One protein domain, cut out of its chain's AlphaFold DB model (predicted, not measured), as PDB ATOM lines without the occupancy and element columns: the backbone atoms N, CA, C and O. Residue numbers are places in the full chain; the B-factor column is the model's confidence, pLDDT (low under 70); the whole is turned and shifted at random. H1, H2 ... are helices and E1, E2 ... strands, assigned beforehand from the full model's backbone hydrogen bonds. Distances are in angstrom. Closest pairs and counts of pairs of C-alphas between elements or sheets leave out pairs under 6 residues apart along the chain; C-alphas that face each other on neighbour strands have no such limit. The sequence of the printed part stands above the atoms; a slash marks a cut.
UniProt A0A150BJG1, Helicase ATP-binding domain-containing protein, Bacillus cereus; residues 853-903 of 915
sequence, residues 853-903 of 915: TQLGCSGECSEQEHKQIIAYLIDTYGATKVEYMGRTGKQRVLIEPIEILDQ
ATOM      1  N   THR A 853       6.568  42.998 -35.803       73.88
ATOM      2  CA  THR A 853       7.529  42.988 -34.688       73.88
ATOM      3  C   THR A 853       8.234  44.320 -34.488       73.88
ATOM      4  O   THR A 853       8.673  44.630 -33.390       73.88
ATOM      5  N   GLN A 854       8.384  45.106 -35.555       74.31
ATOM      6  CA  GLN A 854       8.929  46.454 -35.440       74.31
ATOM      7  C   GLN A 854       7.923  47.408 -34.811       74.31
ATOM      8  O   GLN A 854       8.366  48.432 -34.332       74.31
ATOM      9  N   LEU A 855       6.635  47.049 -34.789       72.56
ATOM     10  CA  LEU A 855       5.531  47.757 -34.142       72.56
ATOM     11  C   LEU A 855       5.180  47.129 -32.778       72.56
ATOM     12  O   LEU A 855       4.057  47.232 -32.317       72.56
ATOM     13  N   GLY A 856       6.109  46.418 -32.133       66.00
ATOM     14  CA  GLY A 856       5.892  45.872 -30.786       66.00
ATOM     15  C   GLY A 856       5.159  44.526 -30.706       66.00
ATOM     16  O   GLY A 856       4.922  44.053 -29.602       66.00
ATOM     17  N   CYS A 857       4.844  43.856 -31.822       74.69
ATOM     18  CA  CYS A 857       4.348  42.472 -31.768       74.69
ATOM     19  C   CYS A 857       5.457  41.506 -31.306       74.69
ATOM     20  O   CYS A 857       6.583  41.560 -31.808       74.69
ATOM     21  N   SER A 858       5.122  40.557 -30.429       70.69
ATOM     22  CA  SER A 858       6.017  39.485 -29.957       70.69
ATOM     23  C   SER A 858       6.588  38.595 -31.074       70.69
ATOM     24  O   SER A 858       7.602  37.924 -30.890       70.69
ATOM     25  N   GLY A 859       5.976  38.613 -32.263       69.88
ATOM     26  CA  GLY A 859       6.374  37.819 -33.429       69.88
ATOM     27  C   GLY A 859       5.602  36.512 -33.596       69.88
ATOM     28  O   GLY A 859       5.766  35.859 -34.629       69.88
ATOM     29  N   GLU A 860       4.729  36.176 -32.641       70.88
ATOM     30  CA  GLU A 860       3.745  35.091 -32.755       70.88
ATOM     31  C   GLU A 860       2.430  35.550 -33.420       70.88
ATOM     32  O   GLU A 860       1.607  34.714 -33.787       70.88
ATOM     33  N   CYS A 861       2.281  36.860 -33.680       71.56
ATOM     34  CA  CYS A 861       1.167  37.486 -34.406       71.56
ATOM     35  C   CYS A 861      -0.211  37.165 -33.809       71.56
ATOM     36  O   CYS A 861      -1.118  36.716 -34.518       71.56
ATOM     37  N   SER A 862      -0.374  37.397 -32.502       74.88
ATOM     38  CA  SER A 862      -1.669  37.221 -31.842       74.88
ATOM     39  C   SER A 862      -2.684  38.281 -32.297       74.88
ATOM     40  O   SER A 862      -2.345  39.429 -32.595       74.88
ATOM     41  N   GLU A 863      -3.969  37.914 -32.325       75.88
ATOM     42  CA  GLU A 863      -5.043  38.816 -32.772       75.88
ATOM     43  C   GLU A 863      -5.184  40.059 -31.869       75.88
ATOM     44  O   GLU A 863      -5.614  41.124 -32.317       75.88
ATOM     45  N   GLN A 864      -4.794  39.940 -30.597       76.62
ATOM     46  CA  GLN A 864      -4.876  41.012 -29.609       76.62
ATOM     47  C   GLN A 864      -3.777  42.069 -29.811       76.62
ATOM     48  O   GLN A 864      -4.084  43.262 -29.807       76.62
ATOM     49  N   GLU A 865      -2.536  41.656 -30.091       75.31
ATOM     50  CA  GLU A 865      -1.433  42.572 -30.434       75.31
ATOM     51  C   GLU A 865      -1.713  43.319 -31.743       75.31
ATOM     52  O   GLU A 865      -1.477  44.522 -31.849       75.31
ATOM     53  N   HIS A 866      -2.280  42.633 -32.744       82.81
ATOM     54  CA  HIS A 866      -2.626  43.273 -34.013       82.81
ATOM     55  C   HIS A 866      -3.666  44.383 -33.837       82.81
ATOM     56  O   HIS A 866      -3.526  45.444 -34.449       82.81
ATOM     57  N   LYS A 867      -4.682  44.172 -32.986       80.69
ATOM     58  CA  LYS A 867      -5.701  45.189 -32.674       80.69
ATOM     59  C   LYS A 867      -5.102  46.413 -31.979       80.69
ATOM     60  O   LYS A 867      -5.483  47.529 -32.320       80.69
ATOM     61  N   GLN A 868      -4.144  46.222 -31.070       80.38
ATOM     62  CA  GLN A 868      -3.451  47.325 -30.391       80.38
ATOM     63  C   GLN A 868      -2.623  48.173 -31.362       80.38
ATOM     64  O   GLN A 868      -2.731  49.396 -31.361       80.38
ATOM     65  N   ILE A 869      -1.857  47.526 -32.244       80.69
ATOM     66  CA  ILE A 869      -1.062  48.214 -33.269       80.69
ATOM     67  C   ILE A 869      -1.968  48.991 -34.236       80.69
ATOM     68  O   ILE A 869      -1.656  50.128 -34.580       80.69
ATOM     69  N   ILE A 870      -3.096  48.405 -34.667       84.44
ATOM     70  CA  ILE A 870      -4.057  49.089 -35.549       84.44
ATOM     71  C   ILE A 870      -4.606  50.341 -34.861       84.44
ATOM     72  O   ILE A 870      -4.557  51.413 -35.457       84.44
ATOM     73  N   ALA A 871      -5.089  50.221 -33.621       79.75
ATOM     74  CA  ALA A 871      -5.637  51.354 -32.875       79.75
ATOM     75  C   ALA A 871      -4.602  52.478 -32.719       79.75
ATOM     76  O   ALA A 871      -4.885  53.624 -33.049       79.75
ATOM     77  N   TYR A 872      -3.366  52.140 -32.342       80.06
ATOM     78  CA  TYR A 872      -2.290  53.119 -32.188       80.06
ATOM     79  C   TYR A 872      -1.977  53.881 -33.483       80.06
ATOM     80  O   TYR A 872      -1.824  55.102 -33.463       80.06
ATOM     81  N   LEU A 873      -1.897  53.177 -34.616       81.44
ATOM     82  CA  LEU A 873      -1.604  53.785 -35.916       81.44
ATOM     83  C   LEU A 873      -2.736  54.698 -36.407       81.44
ATOM     84  O   LEU A 873      -2.461  55.728 -37.024       81.44
ATOM     85  N   ILE A 874      -3.989  54.340 -36.124       83.25
ATOM     86  CA  ILE A 874      -5.157  55.165 -36.453       83.25
ATOM     87  C   ILE A 874      -5.198  56.403 -35.546       83.25
ATOM     88  O   ILE A 874      -5.264  57.520 -36.053       83.25
ATOM     89  N   ASP A 875      -5.092  56.219 -34.229       78.25
ATOM     90  CA  ASP A 875      -5.295  57.291 -33.247       78.25
ATOM     91  C   ASP A 875      -4.122  58.282 -33.194       78.25
ATOM     92  O   ASP A 875      -4.332  59.484 -33.043       78.25
ATOM     93  N   THR A 876      -2.885  57.798 -33.340       77.00
ATOM     94  CA  THR A 876      -1.674  58.630 -33.186       77.00
ATOM     95  C   THR A 876      -1.232  59.254 -34.504       77.00
ATOM     96  O   THR A 876      -0.830  60.413 -34.539       77.00
ATOM     97  N   TYR A 877      -1.305  58.491 -35.598       78.31
ATOM     98  CA  TYR A 877      -0.760  58.898 -36.897       78.31
ATOM     99  C   TYR A 877      -1.830  59.135 -37.967       78.31
ATOM    100  O   TYR A 877      -1.498  59.475 -39.103       78.31
ATOM    101  N   GLY A 878      -3.114  58.973 -37.627       81.56
ATOM    102  CA  GLY A 878      -4.220  59.225 -38.547       81.56
ATOM    103  C   GLY A 878      -4.302  58.224 -39.698       81.56
ATOM    104  O   GLY A 878      -4.787  58.577 -40.775       81.56
ATOM    105  N   ALA A 879      -3.809  56.992 -39.515       85.25
ATOM    106  CA  ALA A 879      -3.950  55.952 -40.529       85.25
ATOM    107  C   ALA A 879      -5.437  55.678 -40.801       85.25
ATOM    108  O   ALA A 879      -6.233  55.503 -39.886       85.25
ATOM    109  N   THR A 880      -5.826  55.612 -42.070       86.12
ATOM    110  CA  THR A 880      -7.190  55.245 -42.474       86.12
ATOM    111  C   THR A 880      -7.339  53.745 -42.689       86.12
ATOM    112  O   THR A 880      -8.452  53.222 -42.675       86.12
ATOM    113  N   LYS A 881      -6.222  53.042 -42.916       84.50
ATOM    114  CA  LYS A 881      -6.207  51.599 -43.162       84.50
ATOM    115  C   LYS A 881      -4.897  50.975 -42.689       84.50
ATOM    116  O   LYS A 881      -3.826  51.501 -42.985       84.50
ATOM    117  N   VAL A 882      -4.988  49.838 -42.000       87.38
ATOM    118  CA  VAL A 882      -3.834  49.046 -41.549       87.38
ATOM    119  C   VAL A 882      -4.099  47.567 -41.853       87.38
ATOM    120  O   VAL A 882      -5.030  46.981 -41.303       87.38
ATOM    121  N   GLU A 883      -3.308  46.956 -42.737       86.06
ATOM    122  CA  GLU A 883      -3.469  45.559 -43.170       86.06
ATOM    123  C   GLU A 883      -2.201  44.731 -42.935       86.06
ATOM    124  O   GLU A 883      -1.101  45.119 -43.326       86.06
ATOM    125  N   TYR A 884      -2.356  43.540 -42.357       85.56
ATOM    126  CA  TYR A 884      -1.249  42.609 -42.153       85.56
ATOM    127  C   TYR A 884      -1.122  41.642 -43.332       85.56
ATOM    128  O   TYR A 884      -2.043  40.902 -43.677       85.56
ATOM    129  N   MET A 885       0.052  41.628 -43.951       78.50
ATOM    130  CA  MET A 885       0.380  40.830 -45.123       78.50
ATOM    131  C   MET A 885       1.055  39.517 -44.691       78.50
ATOM    132  O   MET A 885       2.282  39.439 -44.584       78.50
ATOM    133  N   GLY A 886       0.250  38.485 -44.424       67.25
ATOM    134  CA  GLY A 886       0.692  37.120 -44.092       67.25
ATOM    135  C   GLY A 886      -0.286  36.399 -43.154       67.25
ATOM    136  O   GLY A 886      -1.217  37.021 -42.658       67.25
ATOM    137  N   ARG A 887      -0.122  35.083 -42.930       56.81
ATOM    138  CA  ARG A 887      -1.001  34.297 -42.027       56.81
ATOM    139  C   ARG A 887      -0.292  33.639 -40.831       56.81
ATOM    140  O   ARG A 887      -0.975  33.295 -39.879       56.81
ATOM    141  N   THR A 888       1.039  33.497 -40.835       57.59
ATOM    142  CA  THR A 888       1.820  32.877 -39.740       57.59
ATOM    143  C   THR A 888       3.229  33.490 -39.632       57.59
ATOM    144  O   THR A 888       3.843  33.796 -40.654       57.59
ATOM    145  N   GLY A 889       3.749  33.679 -38.409       65.94
ATOM    146  CA  GLY A 889       5.063  34.304 -38.149       65.94
ATOM    147  C   GLY A 889       5.100  35.816 -38.422       65.94
ATOM    148  O   GLY A 889       4.056  36.408 -38.651       65.94
ATOM    149  N   LYS A 890       6.282  36.457 -38.416       74.19
ATOM    150  CA  LYS A 890       6.442  37.924 -38.581       74.19
ATOM    151  C   LYS A 890       5.793  38.443 -39.881       74.19
ATOM    152  O   LYS A 890       6.284  38.155 -40.971       74.19
ATOM    153  N   GLN A 891       4.726  39.237 -39.767       80.81
ATOM    154  CA  GLN A 891       3.957  39.785 -40.898       80.81
ATOM    155  C   GLN A 891       4.408  41.204 -41.248       80.81
ATOM    156  O   GLN A 891       4.894  41.923 -40.383       80.81
ATOM    157  N   ARG A 892       4.248  41.629 -42.507       85.56
ATOM    158  CA  ARG A 892       4.435  43.040 -42.899       85.56
ATOM    159  C   ARG A 892       3.128  43.812 -42.754       85.56
ATOM    160  O   ARG A 892       2.080  43.250 -43.041       85.56
ATOM    161  N   VAL A 893       3.191  45.075 -42.352       84.62
ATOM    162  CA  VAL A 893       2.019  45.912 -42.067       84.62
ATOM    163  C   VAL A 893       1.913  47.030 -43.101       84.62
ATOM    164  O   VAL A 893       2.729  47.950 -43.127       84.62
ATOM    165  N   LEU A 894       0.919  46.927 -43.979       85.50
ATOM    166  CA  LEU A 894       0.515  47.983 -44.902       85.50
ATOM    167  C   LEU A 894      -0.236  49.063 -44.118       85.50
ATOM    168  O   LEU A 894      -1.169  48.738 -43.392       85.50
ATOM    169  N   ILE A 895       0.156  50.327 -44.283       85.19
ATOM    170  CA  ILE A 895      -0.452  51.491 -43.623       85.19
ATOM    171  C   ILE A 895      -0.828  52.498 -44.711       85.19
ATOM    172  O   ILE A 895       0.016  52.833 -45.544       85.19
ATOM    173  N   GLU A 896      -2.076  52.965 -44.716       81.00
ATOM    174  CA  GLU A 896      -2.568  53.986 -45.648       81.00
ATOM    175  C   GLU A 896      -3.122  55.203 -44.884       81.00
ATOM    176  O   GLU A 896      -3.848  54.999 -43.904       81.00
ATOM    177  N   PRO A 897      -2.851  56.447 -45.337       82.94
ATOM    178  CA  PRO A 897      -1.983  56.809 -46.467       82.94
ATOM    179  C   PRO A 897      -0.504  56.459 -46.222       82.94
ATOM    180  O   PRO A 897      -0.002  56.573 -45.105       82.94
ATOM    181  N   ILE A 898       0.198  56.007 -47.268       76.81
ATOM    182  CA  ILE A 898       1.579  55.510 -47.145       76.81
ATOM    183  C   ILE A 898       2.552  56.622 -46.747       76.81
ATOM    184  O   ILE A 898       3.585  56.357 -46.152       76.81
ATOM    185  N   GLU A 899       2.188  57.874 -47.007       75.50
ATOM    186  CA  GLU A 899       2.923  59.079 -46.639       75.50
ATOM    187  C   GLU A 899       3.132  59.208 -45.120       75.50
ATOM    188  O   GLU A 899       4.072  59.876 -44.697       75.50
ATOM    189  N   ILE A 900       2.321  58.529 -44.292       77.75
ATOM    190  CA  ILE A 900       2.528  58.420 -42.835       77.75
ATOM    191  C   ILE A 900       3.904  57.820 -42.523       77.75
ATOM    192  O   ILE A 900       4.600  58.266 -41.612       77.75
ATOM    193  N   LEU A 901       4.327  56.839 -43.320       74.12
ATOM    194  CA  LEU A 901       5.615  56.168 -43.175       74.12
ATOM    195  C   LEU A 901       6.804  57.109 -43.408       74.12
ATOM    196  O   LEU A 901       7.889  56.859 -42.888       74.12
ATOM    197  N   ASP A 902       6.598  58.189 -44.158       70.19
ATOM    198  CA  ASP A 902       7.624  59.169 -44.509       70.19
ATOM    199  C   ASP A 902       7.617  60.401 -43.582       70.19
ATOM    200  O   ASP A 902       8.363  61.348 -43.827       70.19
ATOM    201  N   GLN A 903       6.812  60.411 -42.511       70.12
ATOM    202  CA  GLN A 903       6.804  61.507 -41.538       70.12
ATOM    203  C   GLN A 903       7.994  61.426 -40.569       70.12
ATOM    204  O   GLN A 903       8.282  60.370 -39.993       70.12
TER     205      GLN A 903
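Overview. This is residues 853 to 903 of the 915 residues of the protein "Helicase ATP-binding domain-containing protein" of Bacillus cereus (UniProt A0A150BJG1). A single long helix, H1, lies along one face of a two-stranded hairpin, E1 and E2, and a short helix, H2, follows E2 at the end of the hairpin where H1 also ends. The unnamed opening stretch, residues 853 to 862, loops round beside the beginning of H1. The printed part has 51 residues with two named helices and two named strands, in the order H1, E1, E2, H2; the sheet's order is E1 - E2, antiparallel, and the class is mixed, helices and strands. The whole is compact, with a radius of gyration of the C-alphas of 10.6 A, and its outline is elongated, spanning 27 by 16 by 15 A.

Along the chain. Start at C-alpha 853, at (7.529, 42.988, -34.688), and read on to C-alpha 863 at (-5.043, 38.816, -32.772), where H1 begins. H1 covers residues 863 to 877 and runs 20.9 A from first to last C-alpha. Next find E1, residues 881 to 885, 12.8 A long, and then E2, residues 892 to 896, 13.3 A long. Last comes H2, residues 898 to 902, 7.5 A long, which ends at C-alpha 902 at (7.624, 59.169, -44.509).

Arrangement. Begin with the hairpin of E1 and E2, whose N-to-C directions stand at 160 degrees, antiparallel. Look at N 883 and O 894, 2.9 A apart, and N 894 and O 883, 2.8 A apart, both within hydrogen-bond range. The C-alphas of Tyr 884 and Val 893, which face each other, are 4.6 A apart. Now go to H1: its closest C-alpha to E1 is that of Ile 870, 6.0 A from that of Val 882, and 3 pairs of C-alphas of H1 and E1 are within 8 A. H1 and E2 are near each other, with 8 pairs of C-alphas within 10 A. H1 and H2 are close but not clearly touching; their closest C-alphas, those of Tyr 877 and Ile 900, are 6.8 A apart. The closest C-alphas of E2 and H2 are those of Ile 895 and Leu 901, at 7.7 A, while E1 and H2 are apart. In H1 every O i to N i+4 pair is within hydrogen-bond range; in H2 it is 0 of 1, beside 2 of 2 O i to N i+3 pairs.

Size, cuts and confidence. The two C-alphas farthest apart are those of Thr 888 and Gln 903, 29.1 A. The printed part has no cut. The links H1 to E1 and E2 to H2 are tight, E1 to E2 is short, and there is no long link. The mean pLDDT of the printed part is 77.3; look for values under 70 at residues 856, 859 and 886 to 889.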